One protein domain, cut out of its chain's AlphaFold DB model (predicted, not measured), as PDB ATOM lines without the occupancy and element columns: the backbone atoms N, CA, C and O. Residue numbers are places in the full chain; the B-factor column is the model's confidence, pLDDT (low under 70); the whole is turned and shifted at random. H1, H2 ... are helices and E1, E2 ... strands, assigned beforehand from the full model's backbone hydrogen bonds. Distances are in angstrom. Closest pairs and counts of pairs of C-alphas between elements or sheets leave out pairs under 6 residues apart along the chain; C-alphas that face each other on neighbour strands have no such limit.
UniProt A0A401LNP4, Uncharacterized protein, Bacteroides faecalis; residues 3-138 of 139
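This is residues 3 to 138 of the 139 residues of an uncharacterized protein of Bacteroides faecalis (UniProt A0A401LNP4). Two hairpins, E3-E4 and the shorter E1-E2, stand side by side as a loose split wall, with E2 near E3 but not paired with it; on one side of this wall H3 packs over E1-E2 and H4 over the end of E3-E4 where E3 begins, while the other side is bare. H1 packs on the far side of H4 and short H2 on the start of H3; the tip of hairpin E3-E4, at Asn 125, and the loop at Leu 14 mark the ends of the long axis. The printed part has 136 residues, with four helices and four strands in the order H1 H2 H3 E1 E2 H4 E3 E4, and each sheet is antiparallel. The class is mixed, helices and strands, with under half of the residues in named elements. The whole is compact, with a radius of gyration of the C-alphas of 16.4 A and spans of 52 by 42 by 27 A.

E3, residues 113 to 120, is 22.5 A long, and E4, residues 130 to 137, is 22.8 A and ends at C-alpha 137, (-14.232, -45.936, -17.892). E1 is residues 65 to 69 and E2 residues 74 to 78, each 13.1 A. H3, residues 43 to 58, measures 23.2 A from C-alpha 43 at (-5.339, -29.763, -25.497). H4, residues 100 to 110, measures 15.3 A. H1, residues 19 to 25, measures 10.1 A from C-alpha 19 at (0.721, -46.778, -22.968), and H2, residues 28 to 31, measures 5.4 A.

In the hairpin E3 and E4, N 116 and O 134 are 2.9 A apart, within hydrogen-bond range. Residues 3 to 4 pair in parallel with residues 136 to 137 of E4. E2 and E3 are near each other. In the hairpin E1 and E2, N 66 and O 77 are 2.8 A apart, within hydrogen-bond range. The closest C-alphas of H3 and E2, Val 55 and Cys 78, are 7.5 A apart; those of H4 and E3, Ala 108 and Tyr 114, are 5.6 A apart. H3 and H4 touch, closest at the C-alphas of Ser 54 and Ser 100, 4.8 A, opposite ways at a steep tilt of 36 degrees, only just past shallow. H1 and H4 touch at the C-alphas of Val 20 and Ala 109, 5.5 A, the same way at a steep tilt of 39 degrees. H2 touches H3 at the C-alphas of Ile 31 and Gly 43, 4.5 A, with residues 43 to 47 of H3 alone. H1 and H3 are apart. Every O i to N i+4 pair is within hydrogen-bond range in H1 and H4, and 11 of 12 in H3; H2 is too short for such a pair.

The two C-alphas farthest apart, Leu 14 and Asn 125, are 52.6 A apart. The printed part has no cut. The links H2 to H3 and E2 to H4 are long. Mean pLDDT of the printed part is 77.2; residues 4 to 18, 61 to 62, 91 to 98 and 121 to 130 are under 70.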
ATOM      1  N   ASP A   3     -15.425 -52.002 -19.891       70.94
ATOM      2  CA  ASP A   3     -13.991 -52.236 -19.947       70.94
ATOM      3  C   ASP A   3     -13.289 -51.118 -19.179       70.94
ATOM      4  O   ASP A   3     -13.397 -49.935 -19.497       70.94
ATOM      5  N   TYR A   4     -12.563 -51.472 -18.126       63.44
ATOM      6  CA  TYR A   4     -11.676 -50.505 -17.501       63.44
ATOM      7  C   TYR A   4     -10.365 -50.484 -18.266       63.44
ATOM      8  O   TYR A   4      -9.832 -51.518 -18.668       63.44
ATOM      9  N   TYR A   5      -9.801 -49.296 -18.398       65.25
ATOM     10  CA  TYR A   5      -8.452 -49.096 -18.904       65.25
ATOM     11  C   TYR A   5      -7.395 -49.543 -17.882       65.25
ATOM     12  O   TYR A   5      -6.670 -48.712 -17.322       65.25
ATOM     13  N   THR A   6      -7.374 -50.832 -17.559       53.03
ATOM     14  CA  THR A   6      -6.470 -51.434 -16.577       53.03
ATOM     15  C   THR A   6      -5.295 -52.121 -17.254       53.03
ATOM     16  O   THR A   6      -5.449 -52.709 -18.321       53.03
ATOM     17  N   ASN A   7      -4.136 -52.075 -16.595       54.19
ATOM     18  CA  ASN A   7      -2.927 -52.769 -17.023       54.19
ATOM     19  C   ASN A   7      -3.185 -54.274 -17.214       54.19
ATOM     20  O   ASN A   7      -3.544 -54.937 -16.237       54.19
ATOM     21  N   PRO A   8      -2.929 -54.866 -18.394       51.34
ATOM     22  CA  PRO A   8      -2.440 -56.235 -18.439       51.34
ATOM     23  C   PRO A   8      -1.213 -56.353 -17.525       51.34
ATOM     24  O   PRO A   8      -0.267 -55.574 -17.642       51.34
ATOM     25  N   LEU A   9      -1.250 -57.296 -16.582       48.09
ATOM     26  CA  LEU A   9      -0.092 -57.642 -15.759       48.09
ATOM     27  C   LEU A   9       1.028 -58.134 -16.686       48.09
ATOM     28  O   LEU A   9       0.818 -59.071 -17.457       48.09
ATOM     29  N   ASP A  10       2.206 -57.514 -16.624       47.62
ATOM     30  CA  ASP A  10       3.379 -58.023 -17.334       47.62
ATOM     31  C   ASP A  10       3.902 -59.302 -16.650       47.62
ATOM     32  O   ASP A  10       3.822 -59.465 -15.429       47.62
ATOM     33  N   ARG A  11       4.471 -60.212 -17.448       44.72
ATOM     34  CA  ARG A  11       4.897 -61.580 -17.094       44.72
ATOM     35  C   ARG A  11       6.026 -61.627 -16.054       44.72
ATOM     36  O   ARG A  11       6.376 -62.705 -15.584       44.72
ATOM     37  N   HIS A  12       6.584 -60.472 -15.693       44.44
ATOM     38  CA  HIS A  12       7.715 -60.329 -14.775       44.44
ATOM     39  C   HIS A  12       7.425 -59.468 -13.534       44.44
ATOM     40  O   HIS A  12       8.351 -59.163 -12.788       44.44
ATOM     41  N   GLY A  13       6.169 -59.075 -13.281       41.00
ATOM     42  CA  GLY A  13       5.793 -58.380 -12.039       41.00
ATOM     43  C   GLY A  13       6.408 -56.981 -11.851       41.00
ATOM     44  O   GLY A  13       6.274 -56.399 -10.779       41.00
ATOM     45  N   LEU A  14       7.058 -56.430 -12.880       39.44
ATOM     46  CA  LEU A  14       7.452 -55.025 -12.957       39.44
ATOM     47  C   LEU A  14       6.341 -54.243 -13.666       39.44
ATOM     48  O   LEU A  14       5.889 -54.644 -14.735       39.44
ATOM     49  N   GLU A  15       5.905 -53.118 -13.091       44.59
ATOM     50  CA  GLU A  15       4.927 -52.229 -13.727       44.59
ATOM     51  C   GLU A  15       5.534 -51.549 -14.965       44.59
ATOM     52  O   GLU A  15       5.996 -50.403 -14.925       44.59
ATOM     53  N   ALA A  16       5.518 -52.230 -16.109       43.19
ATOM     54  CA  ALA A  16       5.563 -51.544 -17.385       43.19
ATOM     55  C   ALA A  16       4.284 -50.702 -17.472       43.19
ATOM     56  O   ALA A  16       3.219 -51.228 -17.785       43.19
ATOM     57  N   LYS A  17       4.370 -49.401 -17.143       56.19
ATOM     58  CA  LYS A  17       3.253 -48.461 -17.334       56.19
ATOM     59  C   LYS A  17       2.719 -48.668 -18.740       56.19
ATOM     60  O   LYS A  17       3.438 -48.399 -19.711       56.19
ATOM     61  N   THR A  18       1.489 -49.160 -18.844       69.44
ATOM     62  CA  THR A  18       0.862 -49.328 -20.149       69.44
ATOM     63  C   THR A  18       0.795 -47.980 -20.842       69.44
ATOM     64  O   THR A  18       0.847 -46.920 -20.207       69.44
ATOM     65  N   PHE A  19       0.726 -47.998 -22.168       76.19
ATOM     66  CA  PHE A  19       0.721 -46.778 -22.968       76.19
ATOM     67  C   PHE A  19      -0.333 -45.761 -22.475       76.19
ATOM     68  O   PHE A  19      -0.039 -44.576 -22.306       76.19
ATOM     69  N   VAL A  20      -1.507 -46.261 -22.087       77.19
ATOM     70  CA  VAL A  20      -2.608 -45.502 -21.476       77.19
ATOM     71  C   VAL A  20      -2.215 -44.820 -20.159       77.19
ATOM     72  O   VAL A  20      -2.535 -43.653 -19.933       77.19
ATOM     73  N   GLU A  21      -1.495 -45.501 -19.268       79.25
ATOM     74  CA  GLU A  21      -1.027 -44.882 -18.024       79.25
ATOM     75  C   GLU A  21       0.019 -43.800 -18.260       79.25
ATOM     76  O   GLU A  21       0.087 -42.820 -17.510       79.25
ATOM     77  N   HIS A  22       0.852 -43.971 -19.285       83.12
ATOM     78  CA  HIS A  22       1.812 -42.947 -19.663       83.12
ATOM     79  C   HIS A  22       1.095 -41.685 -20.165       83.12
ATOM     80  O   HIS A  22       1.445 -40.591 -19.717       83.12
ATOM     81  N   ILE A  23       0.036 -41.838 -20.974       87.12
ATOM     82  CA  ILE A  23      -0.852 -40.738 -21.385       87.12
ATOM     83  C   ILE A  23      -1.426 -40.012 -20.172       87.12
ATOM     84  O   ILE A  23      -1.294 -38.794 -20.054       87.12
ATOM     85  N   ARG A  24      -1.981 -40.754 -19.211       87.19
ATOM     86  CA  ARG A  24      -2.570 -40.173 -17.994       87.19
ATOM     87  C   ARG A  24      -1.576 -39.403 -17.141       87.19
ATOM     88  O   ARG A  24      -1.905 -38.342 -16.616       87.19
ATOM     89  N   LYS A  25      -0.371 -39.951 -16.969       88.19
ATOM     90  CA  LYS A  25       0.674 -39.349 -16.127       88.19
ATOM     91  C   LYS A  25       1.347 -38.160 -16.815       88.19
ATOM     92  O   LYS A  25       1.899 -37.311 -16.122       88.19
ATOM     93  N   ARG A  26       1.323 -38.089 -18.151       88.94
ATOM     94  CA  ARG A  26       1.990 -37.039 -18.942       88.94
ATOM     95  C   ARG A  26       1.112 -36.505 -20.081       88.94
ATOM     96  O   ARG A  26       1.580 -36.446 -21.212       88.94
ATOM     97  N   PRO A  27      -0.116 -36.040 -19.803       90.75
ATOM     98  CA  PRO A  27      -1.073 -35.608 -20.829       90.75
ATOM     99  C   PRO A  27      -0.507 -34.492 -21.710       90.75
ATOM    100  O   PRO A  27      -0.750 -34.481 -22.908       90.75
ATOM    101  N   GLY A  28       0.326 -33.613 -21.140       90.62
ATOM    102  CA  GLY A  28       0.976 -32.533 -21.880       90.62
ATOM    103  C   GLY A  28       1.852 -32.992 -23.040       90.62
ATOM    104  O   GLY A  28       1.996 -32.269 -24.016       90.62
ATOM    105  N   MET A  29       2.386 -34.211 -22.968       89.38
ATOM    106  CA  MET A  29       3.174 -34.801 -24.048       89.38
ATOM    107  C   MET A  29       2.301 -35.294 -25.214       89.38
ATOM    108  O   MET A  29       2.818 -35.499 -26.305       89.38
ATOM    109  N   TYR A  30       1.003 -35.507 -24.979       88.94
ATOM    110  CA  TYR A  30       0.076 -36.107 -25.942       88.94
ATOM    111  C   TYR A  30      -0.906 -35.104 -26.534       88.94
ATOM    112  O   TYR A  30      -1.253 -35.217 -27.702       88.94
ATOM    113  N   ILE A  31      -1.360 -34.149 -25.721       91.31
ATOM    114  CA  ILE A  31      -2.378 -33.163 -26.100       91.31
ATOM    115  C   ILE A  31      -1.913 -31.720 -25.874       91.31
ATOM    116  O   ILE A  31      -2.684 -30.794 -26.057       91.31
ATOM    117  N   GLY A  32      -0.677 -31.491 -25.424       89.62
ATOM    118  CA  GLY A  32      -0.226 -30.145 -25.070       89.62
ATOM    119  C   GLY A  32      -0.881 -29.603 -23.790       89.62
ATOM    120  O   GLY A  32      -1.248 -30.341 -22.872       89.62
ATOM    121  N   LYS A  33      -0.978 -28.278 -23.669       90.38
ATOM    122  CA  LYS A  33      -1.498 -27.622 -22.459       90.38
ATOM    123  C   LYS A  33      -2.957 -28.033 -22.239       90.38
ATOM    124  O   LYS A  33      -3.787 -27.658 -23.039       90.38
ATOM    125  N   ARG A  34      -3.295 -28.725 -21.140       84.50
ATOM    126  CA  ARG A  34      -4.673 -29.201 -20.861       84.50
ATOM    127  C   ARG A  34      -5.758 -28.149 -21.129       84.50
ATOM    128  O   ARG A  34      -6.689 -28.445 -21.864       84.50
ATOM    129  N   GLY A  35      -5.584 -26.951 -20.566       83.56
ATOM    130  CA  GLY A  35      -6.500 -25.831 -20.774       83.56
ATOM    131  C   GLY A  35      -7.932 -26.095 -20.310       83.56
ATOM    132  O   GLY A  35      -8.223 -27.142 -19.731       83.56
ATOM    133  N   ASP A  36      -8.805 -25.121 -20.537       82.06
ATOM    134  CA  ASP A  36     -10.251 -25.222 -20.300       82.06
ATOM    135  C   ASP A  36     -11.055 -25.206 -21.610       82.06
ATOM    136  O   ASP A  36     -12.278 -25.308 -21.583       82.06
ATOM    137  N   GLY A  37     -10.371 -25.121 -22.758       80.75
ATOM    138  CA  GLY A  37     -11.001 -25.036 -24.071       80.75
ATOM    139  C   GLY A  37     -11.350 -23.610 -24.485       80.75
ATOM    140  O   GLY A  37     -11.983 -23.430 -25.519       80.75
ATOM    141  N   SER A  38     -10.940 -22.593 -23.720       84.38
ATOM    142  CA  SER A  38     -11.103 -21.187 -24.113       84.38
ATOM    143  C   SER A  38     -10.106 -20.744 -25.187       84.38
ATOM    144  O   SER A  38     -10.291 -19.697 -25.808       84.38
ATOM    145  N   CYS A  39      -9.048 -21.525 -25.414       87.00
ATOM    146  CA  CYS A  39      -7.988 -21.208 -26.356       87.00
ATOM    147  C   CYS A  39      -7.790 -22.336 -27.373       87.00
ATOM    148  O   CYS A  39      -7.759 -23.505 -27.004       87.00
ATOM    149  N   GLU A  40      -7.573 -21.987 -28.643       83.94
ATOM    150  CA  GLU A  40      -7.308 -22.944 -29.734       83.94
ATOM    151  C   GLU A  40      -6.076 -23.836 -29.492       83.94
ATOM    152  O   GLU A  40      -5.986 -24.937 -30.028       83.94
ATOM    153  N   TYR A  41      -5.142 -23.384 -28.647       84.38
ATOM    154  CA  TYR A  41      -3.945 -24.133 -28.248       84.38
ATOM    155  C   TYR A  41      -4.164 -25.042 -27.030       84.38
ATOM    156  O   TYR A  41      -3.219 -25.687 -26.566       84.38
ATOM    157  N   ASP A  42      -5.371 -25.063 -26.464       91.31
ATOM    158  CA  ASP A  42      -5.695 -25.959 -25.366       91.31
ATOM    159  C   ASP A  42      -5.859 -27.391 -25.886       91.31
ATOM    160  O   ASP A  42      -6.486 -27.654 -26.908       91.31
ATOM    161  N   GLY A  43      -5.347 -28.355 -25.133       89.94
ATOM    162  CA  GLY A  43      -5.339 -29.763 -25.497       89.94
ATOM    163  C   GLY A  43      -6.721 -30.391 -25.590       89.94
ATOM    164  O   GLY A  43      -6.860 -31.468 -26.165       89.94
ATOM    165  N   LEU A  44      -7.755 -29.711 -25.085       89.31
ATOM    166  CA  LEU A  44      -9.138 -30.065 -25.377       89.31
ATOM    167  C   LEU A  44      -9.447 -29.960 -26.882       89.31
ATOM    168  O   LEU A  44     -10.085 -30.862 -27.422       89.31
ATOM    169  N   TYR A  45      -8.942 -28.930 -27.575       89.50
ATOM    170  CA  TYR A  45      -9.054 -28.834 -29.033       89.50
ATOM    171  C   TYR A  45      -8.303 -29.971 -29.720       89.50
ATOM    172  O   TYR A  45      -8.841 -30.573 -30.642       89.50
ATOM    173  N   THR A  46      -7.114 -30.337 -29.230       90.75
ATOM    174  CA  THR A  46      -6.366 -31.487 -29.762       90.75
ATOM    175  C   THR A  46      -7.127 -32.808 -29.591       90.75
ATOM    176  O   THR A  46      -7.164 -33.626 -30.506       90.75
ATOM    177  N   LEU A  47      -7.779 -33.027 -28.445       90.38
ATOM    178  CA  LEU A  47      -8.635 -34.202 -28.241       90.38
ATOM    179  C   LEU A  47      -9.835 -34.213 -29.189       90.38
ATOM    180  O   LEU A  47     -10.199 -35.265 -29.714       90.38
ATOM    181  N   PHE A  48     -10.437 -33.049 -29.424       89.69
ATOM    182  CA  PHE A  48     -11.531 -32.915 -30.373       89.69
ATOM    183  C   PHE A  48     -11.075 -33.215 -31.808       89.69
ATOM    184  O   PHE A  48     -11.722 -34.003 -32.496       89.69
ATOM    185  N   THR A  49      -9.930 -32.679 -32.247       89.75
ATOM    186  CA  THR A  49      -9.382 -32.973 -33.580       89.75
ATOM    187  C   THR A  49      -9.030 -34.447 -33.731       89.75
ATOM    188  O   THR A  49      -9.348 -35.029 -34.757       89.75
ATOM    189  N   TYR A  50      -8.486 -35.089 -32.694       91.69
ATOM    190  CA  TYR A  50      -8.236 -36.534 -32.687       91.69
ATOM    191  C   TYR A  50      -9.506 -37.355 -32.905       91.69
ATOM    192  O   TYR A  50      -9.482 -38.355 -33.626       91.69
ATOM    193  N   ALA A  51     -10.624 -36.938 -32.307       89.31
ATOM    194  CA  ALA A  51     -11.896 -37.632 -32.464       89.31
ATOM    195  C   ALA A  51     -12.420 -37.490 -33.902       89.31
ATOM    196  O   ALA A  51     -12.895 -38.462 -34.489       89.31
ATOM    197  N   LEU A  52     -12.269 -36.300 -34.492       88.88
ATOM    198  CA  LEU A  52     -12.629 -36.048 -35.886       88.88
ATOM    199  C   LEU A  52     -11.733 -36.797 -36.868       88.88
ATOM    200  O   LEU A  52     -12.253 -37.455 -37.759       88.88
ATOM    201  N   GLU A  53     -10.412 -36.740 -36.706       88.12
ATOM    202  CA  GLU A  53      -9.455 -37.421 -37.583       88.12
ATOM    203  C   GLU A  53      -9.670 -38.936 -37.567       88.12
ATOM    204  O   GLU A  53      -9.712 -39.555 -38.629       88.12
ATOM    205  N   SER A  54      -9.928 -39.516 -36.388       84.81
ATOM    206  CA  SER A  54     -10.238 -40.947 -36.260       84.81
ATOM    207  C   SER A  54     -11.474 -41.340 -37.078       84.81
ATOM    208  O   SER A  54     -11.484 -42.383 -37.736       84.81
ATOM    209  N   VAL A  55     -12.508 -40.493 -37.080       84.75
ATOM    210  CA  VAL A  55     -13.733 -40.714 -37.859       84.75
ATOM    211  C   VAL A  55     -13.509 -40.478 -39.348       84.75
ATOM    212  O   VAL A  55     -13.887 -41.321 -40.162       84.75
ATOM    213  N   LEU A  56     -12.888 -39.362 -39.719       84.12
ATOM    214  CA  LEU A  56     -12.707 -38.957 -41.111       84.12
ATOM    215  C   LEU A  56     -11.755 -39.880 -41.877       84.12
ATOM    216  O   LEU A  56     -12.005 -40.121 -43.053       84.12
ATOM    217  N   GLU A  57     -10.741 -40.459 -41.224       81.69
ATOM    218  CA  GLU A  57      -9.830 -41.435 -41.846       81.69
ATOM    219  C   GLU A  57     -10.587 -42.628 -42.457       81.69
ATOM    220  O   GLU A  57     -10.206 -43.147 -43.504       81.69
ATOM    221  N   ASN A  58     -11.694 -43.034 -41.831       76.25
ATOM    222  CA  ASN A  58     -12.463 -44.221 -42.213       76.25
ATOM    223  C   ASN A  58     -13.820 -43.884 -42.853       76.25
ATOM    224  O   ASN A  58     -14.578 -44.782 -43.230       76.25
ATOM    225  N   THR A  59     -14.151 -42.595 -42.970       75.88
ATOM    226  CA  THR A  59     -15.424 -42.138 -43.528       75.88
ATOM    227  C   THR A  59     -15.278 -41.888 -45.030       75.88
ATOM    228  O   THR A  59     -14.478 -41.047 -45.436       75.88
ATOM    229  N   PRO A  60     -16.066 -42.554 -45.894       75.00
ATOM    230  CA  PRO A  60     -16.077 -42.220 -47.312       75.00
ATOM    231  C   PRO A  60     -16.644 -40.809 -47.535       75.00
ATOM    232  O   PRO A  60     -17.580 -40.392 -46.855       75.00
ATOM    233  N   ILE A  61     -16.105 -40.108 -48.539       67.50
ATOM    234  CA  ILE A  61     -16.261 -38.660 -48.798       67.50
ATOM    235  C   ILE A  61     -17.732 -38.182 -48.876       67.50
ATOM    236  O   ILE A  61     -18.022 -37.019 -48.620       67.50
ATOM    237  N   GLU A  62     -18.682 -39.067 -49.178       68.44
ATOM    238  CA  GLU A  62     -20.102 -38.734 -49.388       68.44
ATOM    239  C   GLU A  62     -21.000 -38.920 -48.147       68.44
ATOM    240  O   GLU A  62     -22.230 -38.948 -48.262       68.44
ATOM    241  N   LYS A  63     -20.434 -39.133 -46.954       78.31
ATOM    242  CA  LYS A  63     -21.218 -39.365 -45.728       78.31
ATOM    243  C   LYS A  63     -21.337 -38.113 -44.868       78.31
ATOM    244  O   LYS A  63     -20.451 -37.269 -44.824       78.31
ATOM    245  N   ILE A  64     -22.457 -38.032 -44.155       79.69
ATOM    246  CA  ILE A  64     -22.730 -36.979 -43.178       79.69
ATOM    247  C   ILE A  64     -22.126 -37.406 -41.838       79.69
ATOM    248  O   ILE A  64     -22.357 -38.530 -41.385       79.69
ATOM    249  N   VAL A  65     -21.378 -36.497 -41.213       86.06
ATOM    250  CA  VAL A  65     -20.889 -36.625 -39.838       86.06
ATOM    251  C   VAL A  65     -21.629 -35.595 -38.990       86.06
ATOM    252  O   VAL A  65     -21.560 -34.396 -39.260       86.06
ATOM    253  N   HIS A  66     -22.362 -36.062 -37.983       89.00
ATOM    254  CA  HIS A  66     -23.056 -35.216 -37.023       89.00
ATOM    255  C   HIS A  66     -22.185 -35.054 -35.782       89.00
ATOM    256  O   HIS A  66     -21.840 -36.032 -35.120       89.00
ATOM    257  N   ILE A  67     -21.852 -33.810 -35.455       90.38
ATOM    258  CA  ILE A  67     -21.073 -33.477 -34.265       90.38
ATOM    259  C   ILE A  67     -21.954 -32.624 -33.368       90.38
ATOM    260  O   ILE A  67     -22.463 -31.587 -33.792       90.38
ATOM    261  N   ASN A  68     -22.126 -33.064 -32.128       90.56
ATOM    262  CA  ASN A  68     -22.826 -32.310 -31.104       90.56
ATOM    263  C   ASN A  68     -21.949 -32.221 -29.856       90.56
ATOM    264  O   ASN A  68     -21.435 -33.232 -29.381       90.56
ATOM    265  N   SER A  69     -21.798 -31.017 -29.317       85.88
ATOM    266  CA  SER A  69     -21.041 -30.771 -28.094       85.88
ATOM    267  C   SER A  69     -21.950 -30.146 -27.045       85.88
ATOM    268  O   SER A  69     -22.717 -29.231 -27.332       85.88
ATOM    269  N   THR A  70     -21.864 -30.668 -25.829       88.38
ATOM    270  CA  THR A  70     -22.542 -30.165 -24.629       88.38
ATOM    271  C   THR A  70     -21.486 -29.790 -23.591       88.38
ATOM    272  O   THR A  70     -20.320 -30.131 -23.765       88.38
ATOM    273  N   ASP A  71     -21.884 -29.183 -22.472       85.31
ATOM    274  CA  ASP A  71     -20.961 -28.727 -21.418       85.31
ATOM    275  C   ASP A  71     -19.932 -29.776 -20.956       85.31
ATOM    276  O   ASP A  71     -18.856 -29.419 -20.485       85.31
ATOM    277  N   LYS A  72     -20.264 -31.075 -21.033       85.94
ATOM    278  CA  LYS A  72     -19.414 -32.167 -20.521       85.94
ATOM    279  C   LYS A  72     -19.178 -33.313 -21.495       85.94
ATOM    280  O   LYS A  72     -18.314 -34.143 -21.234       85.94
ATOM    281  N   ASN A  73     -19.956 -33.397 -22.573       89.88
ATOM    282  CA  ASN A  73     -19.939 -34.547 -23.471       89.88
ATOM    283  C   ASN A  73     -19.842 -34.093 -24.922       89.88
ATOM    284  O   ASN A  73     -20.535 -33.159 -25.331       89.88
ATOM    285  N   ILE A  74     -19.049 -34.831 -25.695       89.38
ATOM    286  CA  ILE A  74     -18.957 -34.710 -27.146       89.38
ATOM    287  C   ILE A  74     -19.561 -35.976 -27.747       89.38
ATOM    288  O   ILE A  74     -19.193 -37.088 -27.371       89.38
ATOM    289  N   TYR A  75     -20.483 -35.791 -28.683       91.44
ATOM    290  CA  TYR A  75     -21.125 -36.854 -29.439       91.44
ATOM    291  C   TYR A  75     -20.723 -36.724 -30.901       91.44
ATOM    292  O   TYR A  75     -20.872 -35.656 -31.500       91.44
ATOM    293  N   ILE A  76     -20.226 -37.821 -31.467       90.31
ATOM    294  CA  ILE A  76     -19.922 -37.925 -32.890       90.31
ATOM    295  C   ILE A  76     -20.709 -39.107 -33.431       90.31
ATOM    296  O   ILE A  76     -20.448 -40.251 -33.066       90.31
ATOM    297  N   ASP A  77     -21.684 -38.810 -34.280       88.81
ATOM    298  CA  ASP A  77     -22.458 -39.810 -35.001       88.81
ATOM    299  C   ASP A  77     -22.048 -39.787 -36.474       88.81
ATOM    300  O   ASP A  77     -22.013 -38.738 -37.125       88.81
ATOM    301  N   CYS A  78     -21.677 -40.950 -36.996       85.56
ATOM    302  CA  CYS A  78     -21.183 -41.095 -38.354       85.56
ATOM    303  C   CYS A  78     -21.611 -42.437 -38.943       85.56
ATOM    304  O   CYS A  78     -21.706 -43.458 -38.261       85.56
ATOM    305  N   LYS A  79     -21.853 -42.444 -40.257       82.94
ATOM    306  CA  LYS A  79     -22.170 -43.667 -40.994       82.94
ATOM    307  C   LYS A  79     -20.921 -44.218 -41.669       82.94
ATOM    308  O   LYS A  79     -20.571 -43.782 -42.765       82.94
ATOM    309  N   LEU A  80     -20.316 -45.221 -41.044       75.88
ATOM    310  CA  LEU A  80     -19.191 -45.970 -41.602       75.88
ATOM    311  C   LEU A  80     -19.673 -47.204 -42.374       75.88
ATOM    312  O   LEU A  80     -20.774 -47.708 -42.139       75.88
ATOM    313  N   ALA A  81     -18.858 -47.670 -43.324       73.25
ATOM    314  CA  ALA A  81     -19.095 -48.950 -43.993       73.25
ATOM    315  C   ALA A  81     -18.867 -50.116 -43.019       73.25
ATOM    316  O   ALA A  81     -19.696 -51.019 -42.933       73.25
ATOM    317  N   GLU A  82     -17.784 -50.035 -42.245       76.94
ATOM    318  CA  GLU A  82     -17.408 -50.963 -41.180       76.94
ATOM    319  C   GLU A  82     -16.806 -50.167 -40.015       76.94
ATOM    320  O   GLU A  82     -16.274 -49.076 -40.222       76.94
ATOM    321  N   CYS A  83     -16.909 -50.687 -38.787       79.50
ATOM    322  CA  CYS A  83     -16.240 -50.083 -37.634       79.50
ATOM    323  C   CYS A  83     -14.762 -50.514 -37.629       79.50
ATOM    324  O   CYS A  83     -14.510 -51.710 -37.478       79.50
ATOM    325  N   PRO A  84     -13.797 -49.589 -37.751       80.88
ATOM    326  CA  PRO A  84     -12.377 -49.926 -37.762       80.88
ATOM    327  C   PRO A  84     -11.894 -50.420 -36.397       80.88
ATOM    328  O   PRO A  84     -12.354 -49.944 -35.355       80.88
ATOM    329  N   ASP A  85     -10.878 -51.286 -36.390       79.62
ATOM    330  CA  ASP A  85     -10.249 -51.756 -35.148       79.62
ATOM    331  C   ASP A  85      -9.568 -50.623 -34.354       79.62
ATOM    332  O   ASP A  85      -9.403 -50.714 -33.135       79.62
ATOM    333  N   SER A  86      -9.208 -49.520 -35.021       76.50
ATOM    334  CA  SER A  86      -8.599 -48.347 -34.386       76.50
ATOM    335  C   SER A  86      -9.542 -47.606 -33.434       76.50
ATOM    336  O   SER A  86      -9.060 -46.885 -32.564       76.50
ATOM    337  N   PHE A  87     -10.861 -47.824 -33.529       81.94
ATOM    338  CA  PHE A  87     -11.856 -47.249 -32.612       81.94
ATOM    339  C   PHE A  87     -11.858 -47.943 -31.245       81.94
ATOM    340  O   PHE A  87     -12.475 -47.446 -30.293       81.94
ATOM    341  N   PHE A  88     -11.151 -49.069 -31.132       83.38
ATOM    342  CA  PHE A  88     -10.882 -49.732 -29.870       83.38
ATOM    343  C   PHE A  88      -9.533 -49.252 -29.312       83.38
ATOM    344  O   PHE A  88      -8.506 -49.383 -29.984       83.38
ATOM    345  N   PRO A  89      -9.508 -48.716 -28.078       78.12
ATOM    346  CA  PRO A  89      -8.281 -48.262 -27.433       78.12
ATOM    347  C   PRO A  89      -7.253 -49.391 -27.326       78.12
ATOM    348  O   PRO A  89      -7.583 -50.497 -26.896       78.12
ATOM    349  N   GLN A  90      -6.003 -49.102 -27.681       72.50
ATOM    350  CA  GLN A  90      -4.930 -50.093 -27.746       72.50
ATOM    351  C   GLN A  90      -4.017 -49.969 -26.520       72.50
ATOM    352  O   GLN A  90      -3.706 -48.872 -26.050       72.50
ATOM    353  N   SER A  91      -3.591 -51.106 -25.968       61.09
ATOM    354  CA  SER A  91      -2.737 -51.157 -24.770       61.09
ATOM    355  C   SER A  91      -1.238 -51.105 -25.088       61.09
ATOM    356  O   SER A  91      -0.433 -50.786 -24.205       61.09
ATOM    357  N   GLU A  92      -0.857 -51.396 -26.334       62.72
ATOM    358  CA  GLU A  92       0.534 -51.558 -26.751       62.72
ATOM    359  C   GLU A  92       1.169 -50.278 -27.306       62.72
ATOM    360  O   GLU A  92       0.523 -49.373 -27.827       62.72
ATOM    361  N   LYS A  93       2.491 -50.204 -27.134       57.94
ATOM    362  CA  LYS A  93       3.309 -48.986 -27.199       57.94
ATOM    363  C   LYS A  93       3.684 -48.544 -28.618       57.94
ATOM    364  O   LYS A  93       4.207 -47.444 -28.774       57.94
ATOM    365  N   LEU A  94       3.494 -49.399 -29.624       52.97
ATOM    366  CA  LEU A  94       3.918 -49.137 -30.998       52.97
ATOM    367  C   LEU A  94       2.727 -48.726 -31.852       52.97
ATOM    368  O   LEU A  94       2.130 -49.538 -32.550       52.97
ATOM    369  N   GLN A  95       2.427 -47.436 -31.842       56.09
ATOM    370  CA  GLN A  95       1.826 -46.827 -33.016       56.09
ATOM    371  C   GLN A  95       2.639 -45.599 -33.398       56.09
ATOM    372  O   GLN A  95       3.221 -44.937 -32.534       56.09
ATOM    373  N   SER A  96       2.728 -45.323 -34.696       59.72
ATOM    374  CA  SER A  96       3.250 -44.048 -35.167       59.72
ATOM    375  C   SER A  96       2.463 -42.925 -34.497       59.72
ATOM    376  O   SER A  96       1.237 -43.004 -34.396       59.72
ATOM    377  N   PHE A  97       3.152 -41.869 -34.056       55.94
ATOM    378  CA  PHE A  97       2.472 -40.612 -33.752       55.94
ATOM    379  C   PHE A  97       1.538 -40.282 -34.930       55.94
ATOM    380  O   PHE A  97       1.922 -40.506 -36.080       55.94
ATOM    381  N   TYR A  98       0.323 -39.813 -34.636       61.25
ATOM    382  CA  TYR A  98      -0.736 -39.513 -35.617       61.25
ATOM    383  C   TYR A  98      -1.502 -40.703 -36.230       61.25
ATOM    384  O   TYR A  98      -2.242 -40.498 -37.185       61.25
ATOM    385  N   SER A  99      -1.407 -41.927 -35.703       77.06
ATOM    386  CA  SER A  99      -2.380 -42.976 -36.062       77.06
ATOM    387  C   SER A  99      -3.719 -42.779 -35.334       77.06
ATOM    388  O   SER A  99      -3.746 -42.348 -34.175       77.06
ATOM    389  N   SER A 100      -4.836 -43.193 -35.943       73.50
ATOM    390  CA  SER A 100      -6.146 -43.192 -35.268       73.50
ATOM    391  C   SER A 100      -6.154 -44.008 -33.974       73.50
ATOM    392  O   SER A 100      -6.776 -43.609 -32.995       73.50
ATOM    393  N   GLY A 101      -5.403 -45.109 -33.888       75.88
ATOM    394  CA  GLY A 101      -5.327 -45.877 -32.642       75.88
ATOM    395  C   GLY A 101      -4.602 -45.137 -31.503       75.88
ATOM    396  O   GLY A 101      -4.986 -45.294 -30.342       75.88
ATOM    397  N   TYR A 102      -3.618 -44.275 -31.798       83.69
ATOM    398  CA  TYR A 102      -3.007 -43.370 -30.821       83.69
ATOM    399  C   TYR A 102      -4.033 -42.330 -30.360       83.69
ATOM    400  O   TYR A 102      -4.199 -42.121 -29.156       83.69
ATOM    401  N   MET A 103      -4.749 -41.726 -31.312       88.19
ATOM    402  CA  MET A 103      -5.757 -40.690 -31.079       88.19
ATOM    403  C   MET A 103      -6.888 -41.199 -30.183       88.19
ATOM    404  O   MET A 103      -7.166 -40.614 -29.134       88.19
ATOM    405  N   ILE A 104      -7.472 -42.345 -30.535       87.62
ATOM    406  CA  ILE A 104      -8.518 -43.003 -29.751       87.62
ATOM    407  C   ILE A 104      -7.994 -43.409 -28.380       87.62
ATOM    408  O   ILE A 104      -8.688 -43.190 -27.393       87.62
ATOM    409  N   SER A 105      -6.765 -43.927 -28.276       86.12
ATOM    410  CA  SER A 105      -6.162 -44.262 -26.978       86.12
ATOM    411  C   SER A 105      -5.937 -43.027 -26.101       86.12
ATOM    412  O   SER A 105      -6.089 -43.113 -24.884       86.12
ATOM    413  N   ALA A 106      -5.620 -41.871 -26.690       89.25
ATOM    414  CA  ALA A 106      -5.488 -40.609 -25.969       89.25
ATOM    415  C   ALA A 106      -6.843 -40.092 -25.462       89.25
ATOM    416  O   ALA A 106      -6.953 -39.758 -24.281       89.25
ATOM    417  N   ILE A 107      -7.875 -40.100 -26.312       90.94
ATOM    418  CA  ILE A 107      -9.258 -39.749 -25.943       90.94
ATOM    419  C   ILE A 107      -9.733 -40.652 -24.807       90.94
ATOM    420  O   ILE A 107     -10.123 -40.189 -23.741       90.94
ATOM    421  N   ALA A 108      -9.605 -41.954 -25.006       88.88
ATOM    422  CA  ALA A 108      -9.900 -42.988 -24.037       88.88
ATOM    423  C   ALA A 108      -9.206 -42.787 -22.679       88.88
ATOM    424  O   ALA A 108      -9.816 -42.905 -21.618       88.88
ATOM    425  N   ALA A 109      -7.906 -42.495 -22.698       88.25
ATOM    426  CA  ALA A 109      -7.107 -42.359 -21.488       88.25
ATOM    427  C   ALA A 109      -7.480 -41.127 -20.652       88.25
ATOM    428  O   ALA A 109      -7.326 -41.182 -19.425       88.25
ATOM    429  N   LEU A 110      -7.889 -40.040 -21.318       91.12
ATOM    430  CA  LEU A 110      -8.087 -38.711 -20.734       91.12
ATOM    431  C   LEU A 110      -9.558 -38.352 -20.491       91.12
ATOM    432  O   LEU A 110      -9.822 -37.462 -19.684       91.12
ATOM    433  N   SER A 111     -10.497 -39.046 -21.132       90.75
ATOM    434  CA  SER A 111     -11.929 -38.935 -20.853       90.75
ATOM    435  C   SER A 111     -12.318 -39.731 -19.608       90.75
ATOM    436  O   SER A 111     -11.804 -40.825 -19.359       90.75
ATOM    437  N   SER A 112     -13.290 -39.220 -18.846       90.56
ATOM    438  CA  SER A 112     -13.901 -39.977 -17.743       90.56
ATOM    439  C   SER A 112     -14.606 -41.239 -18.249       90.56
ATOM    440  O   SER A 112     -14.577 -42.286 -17.598       90.56
ATOM    441  N   GLU A 113     -15.229 -41.134 -19.424       91.19
ATOM    442  CA  GLU A 113     -15.922 -42.218 -20.105       91.19
ATOM    443  C   GLU A 113     -15.784 -42.057 -21.625       91.19
ATOM    444  O   GLU A 113     -15.949 -40.960 -22.157       91.19
ATOM    445  N   TYR A 114     -15.483 -43.151 -22.320       90.88
ATOM    446  CA  TYR A 114     -15.524 -43.252 -23.778       90.88
ATOM    447  C   TYR A 114     -16.508 -44.359 -24.148       90.88
ATOM    448  O   TYR A 114     -16.369 -45.506 -23.715       90.88
ATOM    449  N   ILE A 115     -17.534 -44.004 -24.915       91.31
ATOM    450  CA  ILE A 115     -18.627 -44.903 -25.279       91.31
ATOM    451  C   ILE A 115     -18.589 -45.108 -26.785       91.31
ATOM    452  O   ILE A 115     -18.669 -44.146 -27.542       91.31
ATOM    453  N   LEU A 116     -18.513 -46.369 -27.203       89.00
ATOM    454  CA  LEU A 116     -18.599 -46.765 -28.600       89.00
ATOM    455  C   LEU A 116     -19.895 -47.549 -28.816       89.00
ATOM    456  O   LEU A 116     -20.063 -48.649 -28.282       89.00
ATOM    457  N   GLU A 117     -20.809 -46.974 -29.593       89.44
ATOM    458  CA  GLU A 117     -22.077 -47.590 -29.990       89.44
ATOM    459  C   GLU A 117     -22.064 -47.876 -31.493       89.44
ATOM    460  O   GLU A 117     -21.989 -46.967 -32.312       89.44
ATOM    461  N   ILE A 118     -22.138 -49.155 -31.857       85.00
ATOM    462  CA  ILE A 118     -22.114 -49.618 -33.245       85.00
ATOM    463  C   ILE A 118     -23.480 -50.217 -33.565       85.00
ATOM    464  O   ILE A 118     -23.870 -51.242 -33.000       85.00
ATOM    465  N   SER A 119     -24.199 -49.588 -34.490       82.44
ATOM    466  CA  SER A 119     -25.498 -50.065 -34.966       82.44
ATOM    467  C   SER A 119     -25.337 -50.807 -36.291       82.44
ATOM    468  O   SER A 119     -25.165 -50.186 -37.337       82.44
ATOM    469  N   ASN A 120     -25.443 -52.136 -36.272       70.06
ATOM    470  CA  ASN A 120     -25.411 -52.940 -37.492       70.06
ATOM    471  C   ASN A 120     -26.838 -53.175 -38.007       70.06
ATOM    472  O   ASN A 120     -27.612 -53.927 -37.407       70.06
ATOM    473  N   ARG A 121     -27.185 -52.586 -39.160       60.78
ATOM    474  CA  ARG A 121     -28.342 -53.045 -39.945       60.78
ATOM    475  C   ARG A 121     -27.897 -54.224 -40.806       60.78
ATOM    476  O   ARG A 121     -27.326 -54.022 -41.873       60.78
ATOM    477  N   ARG A 122     -28.145 -55.460 -40.361       53.75
ATOM    478  CA  ARG A 122     -27.997 -56.622 -41.251       53.75
ATOM    479  C   ARG A 122     -29.071 -56.552 -42.339       53.75
ATOM    480  O   ARG A 122     -30.250 -56.405 -42.035       53.75
ATOM    481  N   ILE A 123     -28.664 -56.678 -43.600       51.09
ATOM    482  CA  ILE A 123     -29.568 -56.837 -44.749       51.09
ATOM    483  C   ILE A 123     -30.034 -58.298 -44.783       51.09
ATOM    484  O   ILE A 123     -29.615 -59.048 -45.648       51.09
ATOM    485  N   LEU A 124     -30.828 -58.753 -43.816       45.44
ATOM    486  CA  LEU A 124     -31.469 -60.072 -43.870       45.44
ATOM    487  C   LEU A 124     -32.727 -60.042 -43.003       45.44
ATOM    488  O   LEU A 124     -32.596 -60.196 -41.800       45.44
ATOM    489  N   ASN A 125     -33.891 -59.810 -43.627       52.19
ATOM    490  CA  ASN A 125     -35.274 -60.191 -43.260       52.19
ATOM    491  C   ASN A 125     -35.744 -60.190 -41.789       52.19
ATOM    492  O   ASN A 125     -36.842 -60.665 -41.513       52.19
ATOM    493  N   ASP A 126     -34.985 -59.630 -40.860       50.12
ATOM    494  CA  ASP A 126     -35.269 -59.655 -39.438       50.12
ATOM    495  C   ASP A 126     -35.145 -58.230 -38.901       50.12
ATOM    496  O   ASP A 126     -34.129 -57.552 -39.066       50.12
ATOM    497  N   SER A 127     -36.229 -57.736 -38.313       52.78
ATOM    498  CA  SER A 127     -36.461 -56.306 -38.043       52.78
ATOM    499  C   SER A 127     -35.655 -55.763 -36.854       52.78
ATOM    500  O   SER A 127     -35.945 -54.690 -36.330       52.78
ATOM    501  N   SER A 128     -34.640 -56.502 -36.409       56.59
ATOM    502  CA  SER A 128     -33.926 -56.250 -35.164       56.59
ATOM    503  C   SER A 128     -32.555 -55.645 -35.459       56.59
ATOM    504  O   SER A 128     -31.600 -56.349 -35.785       56.59
ATOM    505  N   ALA A 129     -32.445 -54.320 -35.348       59.91
ATOM    506  CA  ALA A 129     -31.148 -53.649 -35.347       59.91
ATOM    507  C   ALA A 129     -30.318 -54.160 -34.157       59.91
ATOM    508  O   ALA A 129     -30.740 -54.056 -33.006       59.91
ATOM    509  N   CYS A 130     -29.139 -54.722 -34.426       66.25
ATOM    510  CA  CYS A 130     -28.223 -55.146 -33.373       66.25
ATOM    511  C   CYS A 130     -27.311 -53.970 -33.017       66.25
ATOM    512  O   CYS A 130     -26.525 -53.520 -33.855       66.25
ATOM    513  N   ILE A 131     -27.434 -53.475 -31.782       76.88
ATOM    514  CA  ILE A 131     -26.575 -52.424 -31.232       76.88
ATOM    515  C   ILE A 131     -25.514 -53.085 -30.355       76.88
ATOM    516  O   ILE A 131     -25.825 -53.709 -29.341       76.88
ATOM    517  N   GLN A 132     -24.249 -52.931 -30.735       83.38
ATOM    518  CA  GLN A 132     -23.114 -53.288 -29.894       83.38
ATOM    519  C   GLN A 132     -22.631 -52.038 -29.163       83.38
ATOM    520  O   GLN A 132     -22.186 -51.084 -29.791       83.38
ATOM    521  N   LYS A 133     -22.706 -52.052 -27.830       87.19
ATOM    522  CA  LYS A 133     -22.243 -50.954 -26.974       87.19
ATOM    523  C   LYS A 133     -21.043 -51.391 -26.139       87.19
ATOM    524  O   LYS A 133     -21.145 -52.337 -25.346       87.19
ATOM    525  N   ARG A 134     -19.923 -50.686 -26.290       85.81
ATOM    526  CA  ARG A 134     -18.752 -50.784 -25.410       85.81
ATOM    527  C   ARG A 134     -18.589 -49.496 -24.629       85.81
ATOM    528  O   ARG A 134     -18.749 -48.406 -25.170       85.81
ATOM    529  N   ILE A 135     -18.304 -49.644 -23.345       87.81
ATOM    530  CA  ILE A 135     -18.145 -48.525 -22.427       87.81
ATOM    531  C   ILE A 135     -16.789 -48.674 -21.780       87.81
ATOM    532  O   ILE A 135     -16.533 -49.684 -21.125       87.81
ATOM    533  N   TYR A 136     -15.970 -47.647 -21.925       86.50
ATOM    534  CA  TYR A 136     -14.662 -47.600 -21.325       86.50
ATOM    535  C   TYR A 136     -14.595 -46.507 -20.266       86.50
ATOM    536  O   TYR A 136     -14.863 -45.343 -20.562       86.50
ATOM    537  N   LYS A 137     -14.251 -46.872 -19.028       84.12
ATOM    538  CA  LYS A 137     -14.232 -45.936 -17.892       84.12
ATOM    539  C   LYS A 137     -12.847 -45.770 -17.301       84.12
ATOM    540  O   LYS A 137     -12.079 -46.730 -17.171       84.12
ATOM    541  N   GLN A 138     -12.555 -44.542 -16.886       79.69
ATOM    542  CA  GLN A 138     -11.451 -44.282 -15.977       79.69
ATOM    543  C   GLN A 138     -11.775 -44.879 -14.592       79.69
ATOM    544  O   GLN A 138     -12.928 -44.857 -14.161       79.69
TER     545      GLN A 138